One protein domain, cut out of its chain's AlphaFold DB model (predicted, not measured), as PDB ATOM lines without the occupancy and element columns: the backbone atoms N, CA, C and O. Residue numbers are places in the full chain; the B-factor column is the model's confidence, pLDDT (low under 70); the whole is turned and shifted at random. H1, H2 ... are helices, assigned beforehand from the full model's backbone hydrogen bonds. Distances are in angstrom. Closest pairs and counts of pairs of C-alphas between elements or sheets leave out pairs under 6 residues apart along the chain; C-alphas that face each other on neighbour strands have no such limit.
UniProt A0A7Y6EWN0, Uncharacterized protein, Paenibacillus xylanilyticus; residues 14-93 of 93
ATOM      1  N   ASP A  14      -6.167  24.771 -13.321       82.44
ATOM      2  CA  ASP A  14      -6.953  25.510 -14.314       82.44
ATOM      3  C   ASP A  14      -6.893  27.032 -14.091       82.44
ATOM      4  O   ASP A  14      -6.816  27.802 -15.051       82.44
ATOM      5  N   ASP A  15      -6.897  27.493 -12.834       79.81
ATOM      6  CA  ASP A  15      -6.746  28.920 -12.516       79.81
ATOM      7  C   ASP A  15      -5.344  29.429 -12.868       79.81
ATOM      8  O   ASP A  15      -5.202  30.544 -13.377       79.81
ATOM      9  N   ILE A  16      -4.311  28.611 -12.640       82.44
ATOM     10  CA  ILE A  16      -2.928  28.931 -13.019       82.44
ATOM     11  C   ILE A  16      -2.804  29.016 -14.544       82.44
ATOM     12  O   ILE A  16      -2.210  29.964 -15.054       82.44
ATOM     13  N   GLU A  17      -3.377  28.065 -15.282       83.69
ATOM     14  CA  GLU A  17      -3.375  28.080 -16.748       83.69
ATOM     15  C   GLU A  17      -4.138  29.282 -17.308       83.69
ATOM     16  O   GLU A  17      -3.656  29.957 -18.220       83.69
ATOM     17  N   ARG A  18      -5.298  29.610 -16.728       79.19
ATOM     18  CA  ARG A  18      -6.065  30.797 -17.117       79.19
ATOM     19  C   ARG A  18      -5.278  32.079 -16.858       79.19
ATOM     20  O   ARG A  18      -5.252  32.949 -17.725       79.19
ATOM     21  N   ALA A  19      -4.629  32.193 -15.700       82.44
ATOM     22  CA  ALA A  19      -3.791  33.342 -15.374       82.44
ATOM     23  C   ALA A  19      -2.608  33.471 -16.345       82.44
ATOM     24  O   ALA A  19      -2.369  34.563 -16.851       82.44
ATOM     25  N   ARG A  20      -1.924  32.363 -16.671       84.69
ATOM     26  CA  ARG A  20      -0.846  32.345 -17.675       84.69
ATOM     27  C   ARG A  20      -1.326  32.847 -19.024       84.69
ATOM     28  O   ARG A  20      -0.740  33.778 -19.550       84.69
ATOM     29  N   LYS A  21      -2.448  32.324 -19.521       87.44
ATOM     30  CA  LYS A  21      -3.006  32.760 -20.803       87.44
ATOM     31  C   LYS A  21      -3.313  34.260 -20.829       87.44
ATOM     32  O   LYS A  21      -3.049  34.916 -21.826       87.44
ATOM     33  N   ILE A  22      -3.847  34.811 -19.737       84.00
ATOM     34  CA  ILE A  22      -4.114  36.253 -19.628       84.00
ATOM     35  C   ILE A  22      -2.811  37.060 -19.685       84.00
ATOM     36  O   ILE A  22      -2.762  38.088 -20.358       84.00
ATOM     37  N   VAL A  23      -1.766  36.601 -18.990       85.12
ATOM     38  CA  VAL A  23      -0.445  37.245 -19.009       85.12
ATOM     39  C   VAL A  23       0.184  37.149 -20.397       85.12
ATOM     40  O   VAL A  23       0.633  38.164 -20.916       85.12
ATOM     41  N   ASP A  24       0.153  35.977 -21.030       86.00
ATOM     42  CA  ASP A  24       0.704  35.758 -22.370       86.00
ATOM     43  C   ASP A  24      -0.014  36.632 -23.411       86.00
ATOM     44  O   ASP A  24       0.633  37.309 -24.211       86.00
ATOM     45  N   ASP A  25      -1.349  36.699 -23.354       89.75
ATOM     46  CA  ASP A  25      -2.152  37.578 -24.209       89.75
ATOM     47  C   ASP A  25      -1.803  39.059 -23.980       89.75
ATOM     48  O   ASP A  25      -1.779  39.849 -24.928       89.75
ATOM     49  N   TYR A  26      -1.544  39.458 -22.731       88.25
ATOM     50  CA  TYR A  26      -1.131  40.820 -22.393       88.25
ATOM     51  C   TYR A  26       0.262  41.147 -22.946       88.25
ATOM     52  O   TYR A  26       0.427  42.177 -23.601       88.25
ATOM     53  N   VAL A  27       1.239  40.261 -22.739       88.75
ATOM     54  CA  VAL A  27       2.614  40.410 -23.240       88.75
ATOM     55  C   VAL A  27       2.620  40.503 -24.766       88.75
ATOM     56  O   VAL A  27       3.247  41.402 -25.328       88.75
ATOM     57  N   LEU A  28       1.856  39.642 -25.443       90.25
ATOM     58  CA  LEU A  28       1.736  39.667 -26.899       90.25
ATOM     59  C   LEU A  28       1.135  40.989 -27.396       90.25
ATOM     60  O   LEU A  28       1.698  41.621 -28.290       90.25
ATOM     61  N   LYS A  29       0.023  41.441 -26.802       92.44
ATOM     62  CA  LYS A  29      -0.613  42.720 -27.163       92.44
ATOM     63  C   LYS A  29       0.324  43.903 -26.953       92.44
ATOM     64  O   LYS A  29       0.390  44.777 -27.815       92.44
ATOM     65  N   ARG A  30       1.062  43.914 -25.841       93.50
ATOM     66  CA  ARG A  30       2.066  44.938 -25.541       93.50
ATOM     67  C   ARG A  30       3.162  44.967 -26.605       93.50
ATOM     68  O   ARG A  30       3.441  46.031 -27.150       93.50
ATOM     69  N   SER A  31       3.736  43.811 -26.937       93.19
ATOM     70  CA  SER A  31       4.791  43.699 -27.953       93.19
ATOM     71  C   SER A  31       4.308  44.155 -29.336       93.19
ATOM     72  O   SER A  31       4.984  44.944 -29.999       93.19
ATOM     73  N   MET A  32       3.103  43.739 -29.745       94.50
ATOM     74  CA  MET A  32       2.497  44.175 -31.008       94.50
ATOM     75  C   MET A  32       2.282  45.688 -31.043       94.50
ATOM     76  O   MET A  32       2.704  46.336 -31.996       94.50
ATOM     77  N   PHE A  33       1.697  46.262 -29.990       95.81
ATOM     78  CA  PHE A  33       1.455  47.701 -29.905       95.81
ATOM     79  C   PHE A  33       2.755  48.511 -29.995       95.81
ATOM     80  O   PHE A  33       2.830  49.477 -30.748       95.81
ATOM     81  N   LEU A  34       3.799  48.121 -29.258       96.12
ATOM     82  CA  LEU A  34       5.091  48.812 -29.306       96.12
ATOM     83  C   LEU A  34       5.745  48.672 -30.691       96.12
ATOM     84  O   LEU A  34       6.239  49.650 -31.247       96.12
ATOM     85  N   THR A  35       5.657  47.496 -31.307       95.69
ATOM     86  CA  THR A  35       6.144  47.300 -32.681       95.69
ATOM     87  C   THR A  35       5.395  48.204 -33.673       95.69
ATOM     88  O   THR A  35       6.021  48.859 -34.504       95.69
ATOM     89  N   GLU A  36       4.068  48.327 -33.554       96.00
ATOM     90  CA  GLU A  36       3.244  49.236 -34.371       96.00
ATOM     91  C   GLU A  36       3.597  50.716 -34.162       96.00
ATOM     92  O   GLU A  36       3.481  51.523 -35.084       96.00
ATOM     93  N   LYS A  37       4.064  51.083 -32.963       94.62
ATOM     94  CA  LYS A  37       4.580  52.425 -32.649       94.62
ATOM     95  C   LYS A  37       6.015  52.660 -33.133       94.62
ATOM     96  O   LYS A  37       6.531  53.762 -32.968       94.62
ATOM     97  N   GLY A  38       6.635  51.670 -33.774       94.81
ATOM     98  CA  GLY A  38       7.958  51.791 -34.380       94.81
ATOM     99  C   GLY A  38       9.113  51.560 -33.408       94.81
ATOM    100  O   GLY A  38      10.197  52.108 -33.628       94.81
ATOM    101  N   PHE A  39       8.884  50.792 -32.338       96.19
ATOM    102  CA  PHE A  39       9.951  50.256 -31.496       96.19
ATOM    103  C   PHE A  39      10.496  48.951 -32.091       96.19
ATOM    104  O   PHE A  39       9.747  48.077 -32.529       96.19
ATOM    105  N   SER A  40      11.818  48.829 -32.111       95.94
ATOM    106  CA  SER A  40      12.542  47.590 -32.394       95.94
ATOM    107  C   SER A  40      12.475  46.623 -31.207       95.94
ATOM    108  O   SER A  40      12.164  47.022 -30.086       95.94
ATOM    109  N   GLN A  41      12.793  45.346 -31.432       93.75
ATOM    110  CA  GLN A  41      12.821  44.356 -30.346       93.75
ATOM    111  C   GLN A  41      13.859  44.708 -29.272       93.75
ATOM    112  O   GLN A  41      13.549  44.617 -28.089       93.75
ATOM    113  N   ASP A  42      15.031  45.207 -29.672       94.50
ATOM    114  CA  ASP A  42      16.071  45.650 -28.737       94.50
ATOM    115  C   ASP A  42      15.587  46.820 -27.864       94.50
ATOM    116  O   ASP A  42      15.808  46.831 -26.656       94.50
ATOM    117  N   GLU A  43      14.881  47.794 -28.452       95.12
ATOM    118  CA  GLU A  43      14.285  48.907 -27.699       95.12
ATOM    119  C   GLU A  43      13.191  48.423 -26.739       95.12
ATOM    120  O   GLU A  43      13.097  48.932 -25.626       95.12
ATOM    121  N   ILE A  44      12.380  47.435 -27.135       95.25
ATOM    122  CA  ILE A  44      11.359  46.844 -26.259       95.25
ATOM    123  C   ILE A  44      12.023  46.147 -25.067       95.25
ATOM    124  O   ILE A  44      11.587  46.355 -23.937       95.25
ATOM    125  N   SER A  45      13.085  45.369 -25.286       93.75
ATOM    126  CA  SER A  45      13.821  44.720 -24.197       93.75
ATOM    127  C   SER A  45      14.447  45.739 -23.241       93.75
ATOM    128  O   SER A  45      14.268  45.621 -22.031       93.75
ATOM    129  N   LEU A  46      15.091  46.787 -23.765       95.12
ATOM    130  CA  LEU A  46      15.647  47.864 -22.935       95.12
ATOM    131  C   LEU A  46      14.563  48.611 -22.149       95.12
ATOM    132  O   LEU A  46      14.774  48.977 -20.996       95.12
ATOM    133  N   LEU A  47      13.388  48.816 -22.747       95.06
ATOM    134  CA  LEU A  47      12.249  49.429 -22.069       95.06
ATOM    135  C   LEU A  47      11.759  48.579 -20.888       95.06
ATOM    136  O   LEU A  47      11.389  49.123 -19.850       95.06
ATOM    137  N   GLU A  48      11.740  47.253 -21.039       93.25
ATOM    138  CA  GLU A  48      11.368  46.329 -19.962       93.25
ATOM    139  C   GLU A  48      12.373  46.336 -18.811       93.25
ATOM    140  O   GLU A  48      11.961  46.323 -17.651       93.25
ATOM    141  N   GLU A  49      13.666  46.400 -19.121       94.56
ATOM    142  CA  GLU A  49      14.724  46.534 -18.118       94.56
ATOM    143  C   GLU A  49      14.608  47.860 -17.359       94.56
ATOM    144  O   GLU A  49      14.575  47.863 -16.128       94.56
ATOM    145  N   LEU A  50      14.448  48.969 -18.086       94.75
ATOM    146  CA  LEU A  50      14.280  50.305 -17.518       94.75
ATOM    147  C   LEU A  50      13.050  50.393 -16.598       94.75
ATOM    148  O   LEU A  50      13.162  50.822 -15.449       94.75
ATOM    149  N   ASP A  51      11.879  49.951 -17.067       94.56
ATOM    150  CA  ASP A  51      10.659  49.937 -16.247       94.56
ATOM    151  C   ASP A  51      10.801  48.981 -15.042       94.56
ATOM    152  O   ASP A  51      10.237  49.226 -13.971       94.56
ATOM    153  N   GLY A  52      11.575  47.901 -15.193       92.31
ATOM    154  CA  GLY A  52      11.904  46.963 -14.125       92.31
ATOM    155  C   GLY A  52      12.779  47.576 -13.030       92.31
ATOM    156  O   GLY A  52      12.512  47.348 -11.847       92.31
ATOM    157  N   GLU A  53      13.790  48.371 -13.392       91.88
ATOM    158  CA  GLU A  53      14.607  49.129 -12.437       91.88
ATOM    159  C   GLU A  53      13.771  50.188 -11.714       91.88
ATOM    160  O   GLU A  53      13.758  50.227 -10.482       91.88
ATOM    161  N   ASP A  54      12.985  50.972 -12.451       90.56
ATOM    162  CA  ASP A  54      12.107  51.994 -11.877       90.56
ATOM    163  C   ASP A  54      11.085  51.400 -10.895       90.56
ATOM    164  O   ASP A  54      10.813  51.974  -9.833       90.56
ATOM    165  N   TYR A  55      10.533  50.223 -11.208       89.75
ATOM    166  CA  TYR A  55       9.590  49.532 -10.332       89.75
ATOM    167  C   TYR A  55      10.206  49.156  -8.976       89.75
ATOM    168  O   TYR A  55       9.503  49.182  -7.964       89.75
ATOM    169  N   LYS A  56      11.515  48.873  -8.898       88.81
ATOM    170  CA  LYS A  56      12.187  48.576  -7.614       88.81
ATOM    171  C   LYS A  56      12.157  49.761  -6.650       88.81
ATOM    172  O   LYS A  56      12.205  49.559  -5.437       88.81
ATOM    173  N   TYR A  57      12.061  50.983  -7.172       87.56
ATOM    174  CA  TYR A  57      11.951  52.209  -6.381       87.56
ATOM    175  C   TYR A  57      10.496  52.598  -6.075       87.56
ATOM    176  O   TYR A  57      10.257  53.549  -5.320       87.56
ATOM    177  N   ALA A  58       9.512  51.876  -6.623       86.88
ATOM    178  CA  ALA A  58       8.107  52.122  -6.343       86.88
ATOM    179  C   ALA A  58       7.792  51.844  -4.866       86.88
ATOM    180  O   ALA A  58       8.176  50.826  -4.283       86.88
ATOM    181  N   ARG A  59       7.070  52.772  -4.232       84.94
ATOM    182  CA  ARG A  59       6.680  52.619  -2.829       84.94
ATOM    183  C   ARG A  59       5.618  51.526  -2.680       84.94
ATOM    184  O   ARG A  59       4.761  51.382  -3.555       84.94
ATOM    185  N   PRO A  60       5.587  50.819  -1.535       82.50
ATOM    186  CA  PRO A  60       4.490  49.915  -1.217       82.50
ATOM    187  C   PRO A  60       3.138  50.627  -1.341       82.50
ATOM    188  O   PRO A  60       2.989  51.761  -0.883       82.50
ATOM    189  N   TYR A  61       2.155  49.943  -1.934       81.38
ATOM    190  CA  TYR A  61       0.786  50.435  -2.160       81.38
ATOM    191  C   TYR A  61       0.641  51.600  -3.151       81.38
ATOM    192  O   TYR A  61      -0.459  52.131  -3.300       81.38
ATOM    193  N   GLN A  62       1.707  51.982  -3.857       84.75
ATOM    194  CA  GLN A  62       1.616  52.921  -4.967       84.75
ATOM    195  C   GLN A  62       1.496  52.158  -6.287       84.75
ATOM    196  O   GLN A  62       2.281  51.253  -6.568       84.75
ATOM    197  N   THR A  63       0.521  52.532  -7.117       86.19
ATOM    198  CA  THR A  63       0.437  52.015  -8.486       86.19
ATOM    199  C   THR A  63       1.598  52.573  -9.300       86.19
ATOM    200  O   THR A  63       1.746  53.790  -9.430       86.19
ATOM    201  N   TYR A  64       2.414  51.679  -9.848       89.50
ATOM    202  CA  TYR A  64       3.421  52.020 -10.839       89.50
ATOM    203  C   TYR A  64       2.815  51.854 -12.232       89.50
ATOM    204  O   TYR A  64       2.343  50.772 -12.577       89.50
ATOM    205  N   TYR A  65       2.812  52.933 -13.013       92.62
ATOM    206  CA  TYR A  65       2.455  52.890 -14.428       92.62
ATOM    207  C   TYR A  65       3.737  52.799 -15.244       92.62
ATOM    208  O   TYR A  65       4.556  53.726 -15.182       92.62
ATOM    209  N   SER A  66       3.884  51.710 -15.997       94.25
ATOM    210  CA  SER A  66       5.002  51.510 -16.923       94.25
ATOM    211  C   SER A  66       4.962  52.544 -18.048       94.25
ATOM    212  O   SER A  66       3.916  53.147 -18.310       94.25
ATOM    213  N   ARG A  67       6.072  52.755 -18.757       95.50
ATOM    214  CA  ARG A  67       6.078  53.646 -19.932       95.50
ATOM    215  C   ARG A  67       5.110  53.178 -21.015       95.50
ATOM    216  O   ARG A  67       4.464  54.005 -21.651       95.50
ATOM    217  N   TYR A  68       4.930  51.866 -21.158       95.12
ATOM    218  CA  TYR A  68       3.884  51.304 -22.011       95.12
ATOM    219  C   TYR A  68       2.482  51.785 -21.600       95.12
ATOM    220  O   TYR A  68       1.749  52.296 -22.445       95.12
ATOM    221  N   ASP A  69       2.125  51.695 -20.314       94.25
ATOM    222  CA  ASP A  69       0.800  52.126 -19.835       94.25
ATOM    223  C   ASP A  69       0.589  53.626 -20.066       94.25
ATOM    224  O   ASP A  69      -0.447  54.053 -20.576       94.25
ATOM    225  N   ARG A  70       1.609  54.432 -19.747       95.56
ATOM    226  CA  ARG A  70       1.584  55.887 -19.949       95.56
ATOM    227  C   ARG A  70       1.424  56.251 -21.426       95.56
ATOM    228  O   ARG A  70       0.693  57.193 -21.732       95.56
ATOM    229  N   LEU A  71       2.055  55.502 -22.333       96.38
ATOM    230  CA  LEU A  71       1.911  55.680 -23.781       96.38
ATOM    231  C   LEU A  71       0.498  55.331 -24.256       96.38
ATOM    232  O   LEU A  71      -0.089  56.073 -25.040       96.38
ATOM    233  N   VAL A  72      -0.073  54.225 -23.766       94.62
ATOM    234  CA  VAL A  72      -1.451  53.812 -24.087       94.62
ATOM    235  C   VAL A  72      -2.465  54.854 -23.607       94.62
ATOM    236  O   VAL A  72      -3.429  55.141 -24.315       94.62
ATOM    237  N   PHE A  73      -2.237  55.463 -22.443       95.38
ATOM    238  CA  PHE A  73      -3.081  56.541 -21.916       95.38
ATOM    239  C   PHE A  73      -2.837  57.908 -22.571       95.38
ATOM    240  O   PHE A  73      -3.587  58.847 -22.302       95.38
ATOM    241  N   GLY A  74      -1.815  58.037 -23.422       95.56
ATOM    242  CA  GLY A  74      -1.452  59.297 -24.070       95.56
ATOM    243  C   GLY A  74      -0.852  60.331 -23.115       95.56
ATOM    244  O   GLY A  74      -0.974  61.528 -23.361       95.56
ATOM    245  N   TRP A  75      -0.247  59.890 -22.009       97.44
ATOM    246  CA  TRP A  75       0.442  60.773 -21.059       97.44
ATOM    247  C   TRP A  75       1.865  61.113 -21.490       97.44
ATOM    248  O   TRP A  75       2.397  62.124 -21.045       97.44
ATOM    249  N   ILE A  76       2.462  60.263 -22.325       97.38
ATOM    250  CA  ILE A  76       3.790  60.445 -22.915       97.38
ATOM    251  C   ILE A  76       3.761  60.058 -24.395       97.38
ATOM    252  O   ILE A  76       2.825  59.408 -24.872       97.38
ATOM    253  N   THR A  77       4.799  60.458 -25.112       97.31
ATOM    254  CA  THR A  77       4.993  60.261 -26.549       97.31
ATOM    255  C   THR A  77       5.983  59.134 -26.844       97.31
ATOM    256  O   THR A  77       6.699  58.650 -25.967       97.31
ATOM    257  N   VAL A  78       6.023  58.691 -28.106       96.75
ATOM    258  CA  VAL A  78       7.001  57.689 -28.560       96.75
ATOM    259  C   VAL A  78       8.415  58.263 -28.476       96.75
ATOM    260  O   VAL A  78       9.344  57.562 -28.086       96.75
ATOM    261  N   GLU A  79       8.568  59.539 -28.813       97.06
ATOM    262  CA  GLU A  79       9.829  60.269 -28.812       97.06
ATOM    263  C   GLU A  79      10.426  60.368 -27.406       97.06
ATOM    264  O   GLU A  79      11.616  60.108 -27.241       97.06
ATOM    265  N   GLU A  80       9.604  60.664 -26.395       97.44
ATOM    266  CA  GLU A  80      10.036  60.682 -24.990       97.44
ATOM    267  C   GLU A  80      10.546  59.310 -24.544       97.44
ATOM    268  O   GLU A  80      11.624  59.212 -23.970       97.44
ATOM    269  N   ILE A  81       9.840  58.227 -24.883       96.75
ATOM    270  CA  ILE A  81      10.282  56.871 -24.518       96.75
ATOM    271  C   ILE A  81      11.584  56.500 -25.228       96.75
ATOM    272  O   ILE A  81      12.455  55.868 -24.636       96.75
ATOM    273  N   LYS A  82      11.746  56.881 -26.499       96.25
ATOM    274  CA  LYS A  82      12.997  56.634 -27.228       96.25
ATOM    275  C   LYS A  82      14.169  57.400 -26.626       96.25
ATOM    276  O   LYS A  82      15.279  56.871 -26.606       96.25
ATOM    277  N   GLN A  83      13.927  58.611 -26.133       97.00
ATOM    278  CA  GLN A  83      14.937  59.373 -25.414       97.00
ATOM    279  C   GLN A  83      15.288  58.698 -24.083       97.00
ATOM    280  O   GLN A  83      16.465  58.460 -23.844       97.00
ATOM    281  N   ASP A  84      14.295  58.272 -23.297       96.06
ATOM    282  CA  ASP A  84      14.520  57.541 -22.043       96.06
ATOM    283  C   ASP A  84      15.352  56.260 -22.253       96.06
ATOM    284  O   ASP A  84      16.280  55.983 -21.498       96.06
ATOM    285  N   ILE A  85      15.053  55.478 -23.301       95.75
ATOM    286  CA  ILE A  85      15.822  54.269 -23.656       95.75
ATOM    287  C   ILE A  85      17.269  54.626 -24.007       95.75
ATOM    288  O   ILE A  85      18.200  53.895 -23.659       95.75
ATOM    289  N   LYS A  86      17.467  55.731 -24.729       95.56
ATOM    290  CA  LYS A  86      18.798  56.201 -25.104       95.56
ATOM    291  C   LYS A  86      19.595  56.620 -23.868       95.56
ATOM    292  O   LYS A  86      20.730  56.175 -23.731       95.56
ATOM    293  N   ASP A  87      18.992  57.407 -22.983       95.38
ATOM    294  CA  ASP A  87      19.623  57.875 -21.749       95.38
ATOM    295  C   ASP A  87      19.993  56.683 -20.855       95.38
ATOM    296  O   ASP A  87      21.134  56.567 -20.413       95.38
ATOM    297  N   TYR A  88      19.087  55.712 -20.710       94.12
ATOM    298  CA  TYR A  88      19.355  54.473 -19.978       94.12
ATOM    299  C   TYR A  88      20.533  53.681 -20.557       94.12
ATOM    300  O   TYR A  88      21.385  53.175 -19.826       94.12
ATOM    301  N   LYS A  89      20.616  53.586 -21.888       92.75
ATOM    302  CA  LYS A  89      21.723  52.906 -22.567       92.75
ATOM    303  C   LYS A  89      23.061  53.621 -22.357       92.75
ATOM    304  O   LYS A  89      24.088  52.949 -22.289       92.75
ATOM    305  N   GLU A  90      23.058  54.949 -22.284       92.56
ATOM    306  CA  GLU A  90      24.251  55.755 -22.003       92.56
ATOM    307  C   GLU A  90      24.698  55.626 -20.539       92.56
ATOM    308  O   GLU A  90      25.896  55.558 -20.286       92.56
ATOM    309  N   GLU A  91      23.769  55.519 -19.586       89.62
ATOM    310  CA  GLU A  91      24.083  55.302 -18.164       89.62
ATOM    311  C   GLU A  91      24.701  53.922 -17.872       89.62
ATOM    312  O   GLU A  91      25.422  53.764 -16.884       89.62
ATOM    313  N   GLN A  92      24.430  52.924 -18.717       79.25
ATOM    314  CA  GLN A  92      24.976  51.567 -18.587       79.25
ATOM    315  C   GLN A  92      26.345  51.353 -19.261       79.25
ATOM    316  O   GLN A  92      26.951  50.298 -19.053       79.25
ATOM    317  N   ALA A  93      26.813  52.298 -20.085       72.75
ATOM    318  CA  ALA A  93      28.063  52.205 -20.851       72.75
ATOM    319  C   ALA A  93      29.282  52.732 -20.075       72.75
ATOM    320  O   ALA A  93      30.360  52.100 -20.196       72.75
TER     321      ALA A  93
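AT A GLANCE: This is residues 14 to 93 of the 93 residues of an uncharacterized protein of Paenibacillus xylanilyticus (UniProt A0A7Y6EWN0). A long helix, H1, makes a corner with H2 near its end, and its residues 14 to 29 stick out as a free arm from a small body in which H4 crosses H2 and the short H3 sits near the other three helices. A loop at residues 57 to 62 also sticks out. The printed part has 80 residues with four named helices, H1, H2, H3 and H4 in that order, and no named strand; the class is all helix. It is only just compact, close to loose, with a radius of gyration of the C-alphas of 13.9 A and spans of 44 by 33 by 27 A.

HOW THE PARTS SIT: Start with H1, residues 14 to 36, and H2, residues 41 to 56: they only just touch, with 3 pairs of C-alphas within 8 A, through residues 31 to 35 and 41 to 44 alone. Their closest C-alphas, those of Leu 34 and Ile 44, are 7.2 A apart, at a steep tilt of 59 degrees, opposite ways. Look next at H3, residues 67 to 72, close but not clearly touching H1: the closest C-alphas, of Arg 30 and Tyr 68, are 7.5 A apart. H3 is also close but not clearly touching H2, with the closest C-alphas, of Asp 51 and Arg 67, 7.0 A apart. H4, residues 78 to 91, touches H2 about perpendicular at 74 degrees; the closest C-alphas are those of Leu 47 and Ile 85, 6.2 A. H3 and H4 are close but not clearly touching, closest at the C-alphas of Arg 67 and Ile 81, 7.0 A. H1 and H4 are apart. In H1, H2, H3 and H4 every O i to N i+4 pair is within hydrogen-bond range.

IN THESE COORDINATES: Find C-alpha 14 at (-6.953, 25.510, -14.314); from there H1 runs 32.7 A to C-alpha 36. H2 is 23.1 A long, H3 has 6 residues, and H4 runs 20.1 A to C-alpha 91 at (24.083, 55.302, -18.164).

THE WHOLE: The two C-alphas farthest apart, of Asp 14 and Ala 93, are 44.5 A apart. The printed part has no cut, no link is long, and no printed residue is under 70 in pLDDT.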